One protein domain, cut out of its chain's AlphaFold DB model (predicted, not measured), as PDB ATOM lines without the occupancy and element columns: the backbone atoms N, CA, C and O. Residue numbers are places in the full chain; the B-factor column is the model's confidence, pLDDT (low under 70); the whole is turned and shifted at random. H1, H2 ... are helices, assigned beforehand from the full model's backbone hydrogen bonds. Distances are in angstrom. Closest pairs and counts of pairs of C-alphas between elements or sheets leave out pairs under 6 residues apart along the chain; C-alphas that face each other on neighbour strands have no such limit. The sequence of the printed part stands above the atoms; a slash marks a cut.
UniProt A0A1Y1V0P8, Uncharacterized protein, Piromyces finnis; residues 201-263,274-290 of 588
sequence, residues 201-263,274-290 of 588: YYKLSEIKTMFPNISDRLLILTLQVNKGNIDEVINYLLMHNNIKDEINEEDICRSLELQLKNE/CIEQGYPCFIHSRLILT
ATOM      1  N   TYR A 201       4.005  29.243  -5.975       43.12
ATOM      2  CA  TYR A 201       4.327  29.215  -4.550       43.12
ATOM      3  C   TYR A 201       4.392  30.645  -3.977       43.12
ATOM      4  O   TYR A 201       5.267  31.423  -4.362       43.12
ATOM      5  N   TYR A 202       3.490  30.970  -3.044       50.88
ATOM      6  CA  TYR A 202       3.429  32.248  -2.320       50.88
ATOM      7  C   TYR A 202       4.266  32.198  -1.040       50.88
ATOM      8  O   TYR A 202       3.929  31.480  -0.101       50.88
ATOM      9  N   LYS A 203       5.339  32.988  -0.966       64.06
ATOM     10  CA  LYS A 203       6.292  32.935   0.159       64.06
ATOM     11  C   LYS A 203       5.577  33.096   1.503       64.06
ATOM     12  O   LYS A 203       4.663  33.905   1.615       64.06
ATOM     13  N   LEU A 204       6.070  32.437   2.556       63.84
ATOM     14  CA  LEU A 204       5.535  32.550   3.927       63.84
ATOM     15  C   LEU A 204       5.288  34.010   4.365       63.84
ATOM     16  O   LEU A 204       4.285  34.318   5.004       63.84
ATOM     17  N   SER A 205       6.171  34.927   3.950       71.56
ATOM     18  CA  SER A 205       6.046  36.374   4.163       71.56
ATOM     19  C   SER A 205       4.778  36.996   3.563       71.56
ATOM     20  O   SER A 205       4.220  37.917   4.147       71.56
ATOM     21  N   GLU A 206       4.319  36.516   2.409       75.62
ATOM     22  CA  GLU A 206       3.137  37.021   1.701       75.62
ATOM     23  C   GLU A 206       1.859  36.588   2.437       75.62
ATOM     24  O   GLU A 206       1.005  37.426   2.732       75.62
ATOM     25  N   ILE A 207       1.776  35.327   2.874       73.94
ATOM     26  CA  ILE A 207       0.659  34.851   3.708       73.94
ATOM     27  C   ILE A 207       0.668  35.566   5.070       73.94
ATOM     28  O   ILE A 207      -0.376  36.019   5.539       73.94
ATOM     29  N   LYS A 208       1.845  35.793   5.672       83.81
ATOM     30  CA  LYS A 208       1.970  36.582   6.909       83.81
ATOM     31  C   LYS A 208       1.489  38.031   6.744       83.81
ATOM     32  O   LYS A 208       0.913  38.572   7.683       83.81
ATOM     33  N   THR A 209       1.643  38.653   5.568       84.31
ATOM     34  CA  THR A 209       1.039  39.978   5.310       84.31
ATOM     35  C   THR A 209      -0.487  39.949   5.198       84.31
ATOM     36  O   THR A 209      -1.120  40.958   5.500       84.31
ATOM     37  N   MET A 210      -1.093  38.815   4.824       82.25
ATOM     38  CA  MET A 210      -2.553  38.637   4.831       82.25
ATOM     39  C   MET A 210      -3.097  38.335   6.238       82.25
ATOM     40  O   MET A 210      -4.198  38.764   6.578       82.25
ATOM     41  N   PHE A 211      -2.314  37.644   7.074       86.25
ATOM     42  CA  PHE A 211      -2.689  37.235   8.433       86.25
ATOM     43  C   PHE A 211      -1.676  37.724   9.491       86.25
ATOM     44  O   PHE A 211      -1.060  36.910  10.183       86.25
ATOM     45  N   PRO A 212      -1.495  39.050   9.672       83.88
ATOM     46  CA  PRO A 212      -0.446  39.595  10.542       83.88
ATOM     47  C   PRO A 212      -0.614  39.215  12.021       83.88
ATOM     48  O   PRO A 212       0.374  39.118  12.745       83.88
ATOM     49  N   ASN A 213      -1.856  38.966  12.449       83.00
ATOM     50  CA  ASN A 213      -2.235  38.691  13.839       83.00
ATOM     51  C   ASN A 213      -2.291  37.186  14.181       83.00
ATOM     52  O   ASN A 213      -2.849  36.841  15.215       83.00
ATOM     53  N   ILE A 214      -1.819  36.300  13.298       84.06
ATOM     54  CA  ILE A 214      -1.724  34.850  13.543       84.06
ATOM     55  C   ILE A 214      -0.266  34.514  13.870       84.06
ATOM     56  O   ILE A 214       0.634  35.089  13.250       84.06
ATOM     57  N   SER A 215       0.001  33.626  14.832       85.81
ATOM     58  CA  SER A 215       1.374  33.243  15.182       85.81
ATOM     59  C   SER A 215       2.095  32.551  14.019       85.81
ATOM     60  O   SER A 215       1.486  31.911  13.159       85.81
ATOM     61  N   ASP A 216       3.427  32.647  13.997       81.69
ATOM     62  CA  ASP A 216       4.225  31.929  12.994       81.69
ATOM     63  C   ASP A 216       4.103  30.402  13.168       81.69
ATOM     64  O   ASP A 216       4.148  29.671  12.181       81.69
ATOM     65  N   ARG A 217       3.850  29.919  14.398       83.12
ATOM     66  CA  ARG A 217       3.588  28.502  14.701       83.12
ATOM     67  C   ARG A 217       2.322  27.997  14.012       83.12
ATOM     68  O   ARG A 217       2.401  27.007  13.286       83.12
ATOM     69  N   LEU A 218       1.180  28.673  14.185       85.56
ATOM     70  CA  LEU A 218      -0.075  28.257  13.548       85.56
ATOM     71  C   LEU A 218       0.022  28.336  12.015       85.56
ATOM     72  O   LEU A 218      -0.440  27.433  11.311       85.56
ATOM     73  N   LEU A 219       0.675  29.377  11.489       84.06
ATOM     74  CA  LEU A 219       0.910  29.533  10.052       84.06
ATOM     75  C   LEU A 219       1.748  28.374   9.479       84.06
ATOM     76  O   LEU A 219       1.399  27.810   8.444       84.06
ATOM     77  N   ILE A 220       2.822  27.975  10.166       79.88
ATOM     78  CA  ILE A 220       3.654  26.834   9.763       79.88
ATOM     79  C   ILE A 220       2.857  25.524   9.842       79.88
ATOM     80  O   ILE A 220       2.823  24.784   8.863       79.88
ATOM     81  N   LEU A 221       2.177  25.241  10.958       80.50
ATOM     82  CA  LEU A 221       1.420  23.993  11.139       80.50
ATOM     83  C   LEU A 221       0.298  23.825  10.100       80.50
ATOM     84  O   LEU A 221       0.107  22.729   9.568       80.50
ATOM     85  N   THR A 222      -0.404  24.906   9.747       84.56
ATOM     86  CA  THR A 222      -1.431  24.874   8.691       84.56
ATOM     87  C   THR A 222      -0.838  24.622   7.307       84.56
ATOM     88  O   THR A 222      -1.382  23.803   6.564       84.56
ATOM     89  N   LEU A 223       0.301  25.235   6.964       80.12
ATOM     90  CA  LEU A 223       1.021  24.937   5.717       80.12
ATOM     91  C   LEU A 223       1.472  23.479   5.631       80.12
ATOM     92  O   LEU A 223       1.487  22.909   4.542       80.12
ATOM     93  N   GLN A 224       1.792  22.850   6.759       74.75
ATOM     94  CA  GLN A 224       2.206  21.450   6.790       74.75
ATOM     95  C   GLN A 224       1.059  20.470   6.594       74.75
ATOM     96  O   GLN A 224       1.186  19.557   5.778       74.75
ATOM     97  N   VAL A 225      -0.055  20.663   7.306       82.56
ATOM     98  CA  VAL A 225      -1.250  19.814   7.159       82.56
ATOM     99  C   VAL A 225      -1.772  19.873   5.725       82.56
ATOM    100  O   VAL A 225      -2.003  18.837   5.107       82.56
ATOM    101  N   ASN A 226      -1.835  21.071   5.141       81.38
ATOM    102  CA  ASN A 226      -2.290  21.270   3.762       81.38
ATOM    103  C   ASN A 226      -1.166  21.082   2.714       81.38
ATOM    104  O   ASN A 226      -1.309  21.491   1.567       81.38
ATOM    105  N   LYS A 227      -0.022  20.479   3.082       80.25
ATOM    106  CA  LYS A 227       1.076  20.083   2.166       80.25
ATOM    107  C   LYS A 227       1.592  21.216   1.258       80.25
ATOM    108  O   LYS A 227       1.992  20.977   0.120       80.25
ATOM    109  N   GLY A 228       1.593  22.450   1.761       70.38
ATOM    110  CA  GLY A 228       1.986  23.657   1.027       70.38
ATOM    111  C   GLY A 228       0.912  24.232   0.092       70.38
ATOM    112  O   GLY A 228       1.197  25.199  -0.612       70.38
ATOM    113  N   ASN A 229      -0.311  23.689   0.073       79.56
ATOM    114  CA  ASN A 229      -1.419  24.254  -0.691       79.56
ATOM    115  C   ASN A 229      -1.927  25.546  -0.028       79.56
ATOM    116  O   ASN A 229      -2.653  25.527   0.967       79.56
ATOM    117  N   ILE A 230      -1.524  26.686  -0.592       76.12
ATOM    118  CA  ILE A 230      -1.812  28.016  -0.046       76.12
ATOM    119  C   ILE A 230      -3.314  28.323  -0.034       76.12
ATOM    120  O   ILE A 230      -3.780  28.928   0.927       76.12
ATOM    121  N   ASP A 231      -4.086  27.878  -1.028       81.44
ATOM    122  CA  ASP A 231      -5.531  28.134  -1.063       81.44
ATOM    123  C   ASP A 231      -6.251  27.398   0.079       81.44
ATOM    124  O   ASP A 231      -7.132  27.955   0.733       81.44
ATOM    125  N   GLU A 232      -5.838  26.165   0.385       86.00
ATOM    126  CA  GLU A 232      -6.340  25.405   1.539       86.00
ATOM    127  C   GLU A 232      -5.931  26.051   2.870       86.00
ATOM    128  O   GLU A 232      -6.760  26.154   3.773       86.00
ATOM    129  N   VAL A 233      -4.705  26.579   2.981       81.12
ATOM    130  CA  VAL A 233      -4.263  27.340   4.165       81.12
ATOM    131  C   VAL A 233      -5.054  28.627   4.343       81.12
ATOM    132  O   VAL A 233      -5.534  28.892   5.440       81.12
ATOM    133  N   ILE A 234      -5.229  29.424   3.288       83.88
ATOM    134  CA  ILE A 234      -6.007  30.666   3.343       83.88
ATOM    135  C   ILE A 234      -7.452  30.350   3.741       83.88
ATOM    136  O   ILE A 234      -7.979  30.994   4.645       83.88
ATOM    137  N   ASN A 235      -8.069  29.323   3.150       86.75
ATOM    138  CA  ASN A 235      -9.414  28.885   3.524       86.75
ATOM    139  C   ASN A 235      -9.481  28.426   4.990       86.75
ATOM    140  O   ASN A 235     -10.352  28.884   5.727       86.75
ATOM    141  N   TYR A 236      -8.541  27.593   5.450       88.44
ATOM    142  CA  TYR A 236      -8.473  27.143   6.842       88.44
ATOM    143  C   TYR A 236      -8.330  28.321   7.815       88.44
ATOM    144  O   TYR A 236      -9.082  28.420   8.789       88.44
ATOM    145  N   LEU A 237      -7.394  29.237   7.550       85.62
ATOM    146  CA  LEU A 237      -7.137  30.400   8.397       85.62
ATOM    147  C   LEU A 237      -8.316  31.377   8.386       85.62
ATOM    148  O   LEU A 237      -8.625  31.931   9.435       85.62
ATOM    149  N   LEU A 238      -9.016  31.559   7.260       85.44
ATOM    150  CA  LEU A 238     -10.247  32.357   7.189       85.44
ATOM    151  C   LEU A 238     -11.402  31.717   7.967       85.44
ATOM    152  O   LEU A 238     -12.114  32.432   8.670       85.44
ATOM    153  N   MET A 239     -11.568  30.391   7.894       84.00
ATOM    154  CA  MET A 239     -12.588  29.689   8.680       84.00
ATOM    155  C   MET A 239     -12.357  29.861  10.185       84.00
ATOM    156  O   MET A 239     -13.320  30.114  10.899       84.00
ATOM    157  N   HIS A 240     -11.106  29.813  10.657       77.25
ATOM    158  CA  HIS A 240     -10.780  29.962  12.083       77.25
ATOM    159  C   HIS A 240     -10.666  31.427  12.550       77.25
ATOM    160  O   HIS A 240     -11.004  31.722  13.694       77.25
ATOM    161  N   ASN A 241     -10.285  32.379  11.683       70.25
ATOM    162  CA  ASN A 241     -10.261  33.817  12.016       70.25
ATOM    163  C   ASN A 241     -11.640  34.340  12.448       70.25
ATOM    164  O   ASN A 241     -11.714  35.278  13.238       70.25
ATOM    165  N   ASN A 242     -12.713  33.746  11.922       63.91
ATOM    166  CA  ASN A 242     -14.094  34.113  12.235       63.91
ATOM    167  C   ASN A 242     -14.605  33.515  13.563       63.91
ATOM    168  O   ASN A 242     -15.721  33.825  13.961       63.91
ATOM    169  N   ILE A 243     -13.809  32.683  14.250       56.09
ATOM    170  CA  ILE A 243     -14.144  32.021  15.533       56.09
ATOM    171  C   ILE A 243     -13.282  32.590  16.685       56.09
ATOM    172  O   ILE A 243     -13.089  31.973  17.733       56.09
ATOM    173  N   LYS A 244     -12.718  33.786  16.472       52.81
ATOM    174  CA  LYS A 244     -11.652  34.380  17.293       52.81
ATOM    175  C   LYS A 244     -11.999  34.674  18.752       52.81
ATOM    176  O   LYS A 244     -11.078  34.860  19.542       52.81
ATOM    177  N   ASP A 245     -13.281  34.708  19.093       57.06
ATOM    178  CA  ASP A 245     -13.746  35.034  20.442       57.06
ATOM    179  C   ASP A 245     -13.903  33.793  21.348       57.06
ATOM    180  O   ASP A 245     -14.067  33.953  22.556       57.06
ATOM    181  N   GLU A 246     -13.832  32.566  20.805       55.81
ATOM    182  CA  GLU A 246     -14.111  31.329  21.566       55.81
ATOM    183  C   GLU A 246     -13.004  30.259  21.531       55.81
ATOM    184  O   GLU A 246     -12.907  29.474  22.474       55.81
ATOM    185  N   ILE A 247     -12.162  30.198  20.488       62.94
ATOM    186  CA  ILE A 247     -11.144  29.137  20.348       62.94
ATOM    187  C   ILE A 247      -9.729  29.684  20.577       62.94
ATOM    188  O   ILE A 247      -9.263  30.578  19.873       62.94
ATOM    189  N   ASN A 248      -9.022  29.088  21.538       82.00
ATOM    190  CA  ASN A 248      -7.619  29.366  21.826       82.00
ATOM    191  C   ASN A 248      -6.710  28.882  20.676       82.00
ATOM    192  O   ASN A 248      -6.799  27.732  20.243       82.00
ATOM    193  N   GLU A 249      -5.792  29.738  20.220       81.19
ATOM    194  CA  GLU A 249      -4.826  29.430  19.151       81.19
ATOM    195  C   GLU A 249      -3.970  28.189  19.469       81.19
ATOM    196  O   GLU A 249      -3.631  27.416  18.567       81.19
ATOM    197  N   GLU A 250      -3.689  27.945  20.752       80.50
ATOM    198  CA  GLU A 250      -2.935  26.777  21.213       80.50
ATOM    199  C   GLU A 250      -3.686  25.455  20.969       80.50
ATOM    200  O   GLU A 250      -3.077  24.463  20.564       80.50
ATOM    201  N   ASP A 251      -5.013  25.436  21.131       79.31
ATOM    202  CA  ASP A 251      -5.825  24.235  20.891       79.31
ATOM    203  C   ASP A 251      -5.880  23.892  19.391       79.31
ATOM    204  O   ASP A 251      -5.845  22.717  19.012       79.31
ATOM    205  N   ILE A 252      -5.873  24.915  18.526       81.44
ATOM    206  CA  ILE A 252      -5.768  24.754  17.068       81.44
ATOM    207  C   ILE A 252      -4.394  24.178  16.702       81.44
ATOM    208  O   ILE A 252      -4.318  23.190  15.967       81.44
ATOM    209  N   CYS A 253      -3.308  24.731  17.257       82.00
ATOM    210  CA  CYS A 253      -1.951  24.220  17.041       82.00
ATOM    211  C   CYS A 253      -1.825  22.753  17.477       82.00
ATOM    212  O   CYS A 253      -1.366  21.909  16.707       82.00
ATOM    213  N   ARG A 254      -2.319  22.420  18.674       78.31
ATOM    214  CA  ARG A 254      -2.310  21.057  19.221       78.31
ATOM    215  C   ARG A 254      -3.122  20.071  18.374       78.31
ATOM    216  O   ARG A 254      -2.711  18.921  18.219       78.31
ATOM    217  N   SER A 255      -4.247  20.512  17.808       80.81
ATOM    218  CA  SER A 255      -5.062  19.716  16.881       80.81
ATOM    219  C   SER A 255      -4.307  19.407  15.579       80.81
ATOM    220  O   SER A 255      -4.211  18.246  15.177       80.81
ATOM    221  N   LEU A 256      -3.675  20.417  14.969       82.19
ATOM    222  CA  LEU A 256      -2.865  20.256  13.754       82.19
ATOM    223  C   LEU A 256      -1.643  19.352  13.987       82.19
ATOM    224  O   LEU A 256      -1.327  18.509  13.151       82.19
ATOM    225  N   GLU A 257      -0.982  19.460  15.142       79.44
ATOM    226  CA  GLU A 257       0.115  18.560  15.520       79.44
ATOM    227  C   GLU A 257      -0.334  17.102  15.683       79.44
ATOM    228  O   GLU A 257       0.416  16.187  15.332       79.44
ATOM    229  N   LEU A 258      -1.535  16.862  16.218       75.50
ATOM    230  CA  LEU A 258      -2.122  15.520  16.297       75.50
ATOM    231  C   LEU A 258      -2.469  14.984  14.904       75.50
ATOM    232  O   LEU A 258      -2.187  13.823  14.619       75.50
ATOM    233  N   GLN A 259      -3.011  15.822  14.017       78.31
ATOM    234  CA  GLN A 259      -3.276  15.443  12.628       78.31
ATOM    235  C   GLN A 259      -1.980  15.066  11.890       78.31
ATOM    236  O   GLN A 259      -1.914  13.995  11.290       78.31
ATOM    237  N   LEU A 260      -0.916  15.867  12.018       75.88
ATOM    238  CA  LEU A 260       0.397  15.572  11.427       75.88
ATOM    239  C   LEU A 260       0.993  14.251  11.936       75.88
ATOM    240  O   LEU A 260       1.521  13.479  11.138       75.88
ATOM    241  N   LYS A 261       0.866  13.960  13.239       74.25
ATOM    242  CA  LYS A 261       1.302  12.684  13.843       74.25
ATOM    243  C   LYS A 261       0.501  11.472  13.347       74.25
ATOM    244  O   LYS A 261       1.033  10.369  13.361       74.25
ATOM    245  N   ASN A 262      -0.753  11.664  12.933       72.69
ATOM    246  CA  ASN A 262      -1.630  10.586  12.465       72.69
ATOM    247  C   ASN A 262      -1.525  10.338  10.950       72.69
ATOM    248  O   ASN A 262      -1.688   9.205  10.505       72.69
ATOM    249  N   GLU A 263      -1.279  11.379  10.148       71.50
ATOM    250  CA  GLU A 263      -1.173  11.265   8.685       71.50
ATOM    251  C   GLU A 263       0.210  10.813   8.198       71.50
ATOM    252  O   GLU A 263       0.334  10.306   7.081       71.50
ATOM    253  N   CYS A 274      12.194  21.984   0.958       61.25
ATOM    254  CA  CYS A 274      11.009  22.542   1.610       61.25
ATOM    255  C   CYS A 274      11.313  23.850   2.384       61.25
ATOM    256  O   CYS A 274      10.514  24.784   2.366       61.25
ATOM    257  N   ILE A 275      12.508  23.972   2.979       55.00
ATOM    258  CA  ILE A 275      12.940  25.151   3.745       55.00
ATOM    259  C   ILE A 275      13.267  26.312   2.799       55.00
ATOM    260  O   ILE A 275      12.797  27.427   3.018       55.00
ATOM    261  N   GLU A 276      14.012  26.055   1.714       52.12
ATOM    262  CA  GLU A 276      14.349  27.075   0.705       52.12
ATOM    263  C   GLU A 276      13.101  27.642   0.008       52.12
ATOM    264  O   GLU A 276      13.061  28.818  -0.357       52.12
ATOM    265  N   GLN A 277      12.059  26.819  -0.135       54.66
ATOM    266  CA  GLN A 277      10.754  27.222  -0.665       54.66
ATOM    267  C   GLN A 277       9.904  28.012   0.351       54.66
ATOM    268  O   GLN A 277       8.925  28.644  -0.041       54.66
ATOM    269  N   GLY A 278      10.293  28.033   1.632       52.81
ATOM    270  CA  GLY A 278       9.601  28.744   2.711       52.81
ATOM    271  C   GLY A 278       8.545  27.925   3.462       52.81
ATOM    272  O   GLY A 278       7.784  28.502   4.236       52.81
ATOM    273  N   TYR A 279       8.498  26.603   3.265       61.09
ATOM    274  CA  TYR A 279       7.512  25.695   3.861       61.09
ATOM    275  C   TYR A 279       8.222  24.497   4.506       61.09
ATOM    276  O   TYR A 279       8.375  23.454   3.869       61.09
ATOM    277  N   PRO A 280       8.700  24.600   5.756       63.78
ATOM    278  CA  PRO A 280       9.404  23.487   6.382       63.78
ATOM    279  C   PRO A 280       8.496  22.249   6.433       63.78
ATOM    280  O   PRO A 280       7.317  22.358   6.759       63.78
ATOM    281  N   CYS A 281       9.019  21.061   6.117       65.19
ATOM    282  CA  CYS A 281       8.293  19.797   6.297       65.19
ATOM    283  C   CYS A 281       8.229  19.407   7.786       65.19
ATOM    284  O   CYS A 281       8.889  20.028   8.616       65.19
ATOM    285  N   PHE A 282       7.452  18.384   8.151       58.00
ATOM    286  CA  PHE A 282       7.212  18.012   9.557       58.00
ATOM    287  C   PHE A 282       8.493  17.747  10.367       58.00
ATOM    288  O   PHE A 282       8.612  18.220  11.495       58.00
ATOM    289  N   ILE A 283       9.486  17.072   9.772       59.66
ATOM    290  CA  ILE A 283      10.817  16.866  10.378       59.66
ATOM    291  C   ILE A 283      11.445  18.221  10.751       59.66
ATOM    292  O   ILE A 283      11.987  18.404  11.839       59.66
ATOM    293  N   HIS A 284      11.325  19.186   9.844       62.62
ATOM    294  CA  HIS A 284      11.942  20.498   9.925       62.62
ATOM    295  C   HIS A 284      11.162  21.505  10.792       62.62
ATOM    296  O   HIS A 284      11.800  22.313  11.454       62.62
ATOM    297  N   SER A 285       9.824  21.457  10.881       57.75
ATOM    298  CA  SER A 285       9.090  22.292  11.858       57.75
ATOM    299  C   SER A 285       9.232  21.786  13.280       57.75
ATOM    300  O   SER A 285       9.282  22.593  14.202       57.75
ATOM    301  N   ARG A 286       9.328  20.469  13.482       50.44
ATOM    302  CA  ARG A 286       9.478  19.907  14.823       50.44
ATOM    303  C   ARG A 286      10.748  20.441  15.494       50.44
ATOM    304  O   ARG A 286      10.682  20.822  16.652       50.44
ATOM    305  N   LEU A 287      11.836  20.618  14.739       49.47
ATOM    306  CA  LEU A 287      13.065  21.291  15.193       49.47
ATOM    307  C   LEU A 287      12.885  22.782  15.555       49.47
ATOM    308  O   LEU A 287      13.627  23.286  16.397       49.47
ATOM    309  N   ILE A 288      11.916  23.481  14.952       51.19
ATOM    310  CA  ILE A 288      11.553  24.869  15.303       51.19
ATOM    311  C   ILE A 288      10.738  24.898  16.607       51.19
ATOM    312  O   ILE A 288      10.876  25.831  17.391       51.19
ATOM    313  N   LEU A 289       9.891  23.886  16.834       44.09
ATOM    314  CA  LEU A 289       8.899  23.870  17.913       44.09
ATOM    315  C   LEU A 289       9.380  23.191  19.208       44.09
ATOM    316  O   LEU A 289       8.979  23.612  20.285       44.09
ATOM    317  N   THR A 290      10.266  22.188  19.162       41.62
ATOM    318  CA  THR A 290      10.670  21.404  20.356       41.62
ATOM    319  C   THR A 290      11.694  22.093  21.276       41.62
ATOM    320  O   THR A 290      12.558  21.427  21.851       41.62
TER     321      THR A 290
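Overview. This is residues 201 to 263 and 274 to 290 of the 588 residues of an uncharacterized protein of Piromyces finnis (UniProt A0A1Y1V0P8). The longest helix, H4, runs along the core helix, H2; H5 also packs along H2, H3 packs on it at a steep tilt, and H1 lies near H2 and H3. Residues 242 to 248 stick out as a loop. The printed part has 80 residues with five named helices, H1 to H5 in chain order, and no named strand; its class is all helix. It is compact, with a radius of gyration of the C-alphas of 11.9 A and spans of 34 by 27 by 19 A.

Along the chain. H4, residues 249 to 263, is 21.3 A long and ends with C-alpha 263 at (-1.173, 11.265, 8.685). H2 is residues 216 to 225, 14.5 A; H3 is residues 230 to 241, 15.8 A. H5 is residues 282 to 289, 10.3 A. H1, residues 204 to 210, 10.2 A, begins with C-alpha 204 at (5.535, 32.550, 3.927).

Arrangement. H2, the hub, touches H4 at a shallow tilt of 29 degrees, the same way; their closest C-alphas, of Leu 218 and Cys 253, are 5.7 A apart. H2 touches H5 at a shallow tilt of 15 degrees, opposite ways, closest at C-alphas 224 and 282, 6.7 A. H2 touches H3 at a steep tilt of 55 degrees, opposite ways, closest at C-alphas 222 and 233, 5.9 A. H1 is close to H2 but not clearly touching, closest at C-alphas 208 and 219, 7.8 A. H3 and H4 are apart. Every O i to N i+4 pair is within hydrogen-bond range in H1, H2, H3 and H4, against 2 of 4 in H5.

Size, cuts and confidence. The C-alphas farthest apart, of Glu 246 and Glu 276, are 35.5 A apart. Residues 264 to 273 are not printed; C-alphas 263 and 274 are 18.0 A apart across this cut. Of the links printed whole, none is long. The model's pLDDT is under 70 at residues 201 to 204, 242 to 247 and 274 to 290.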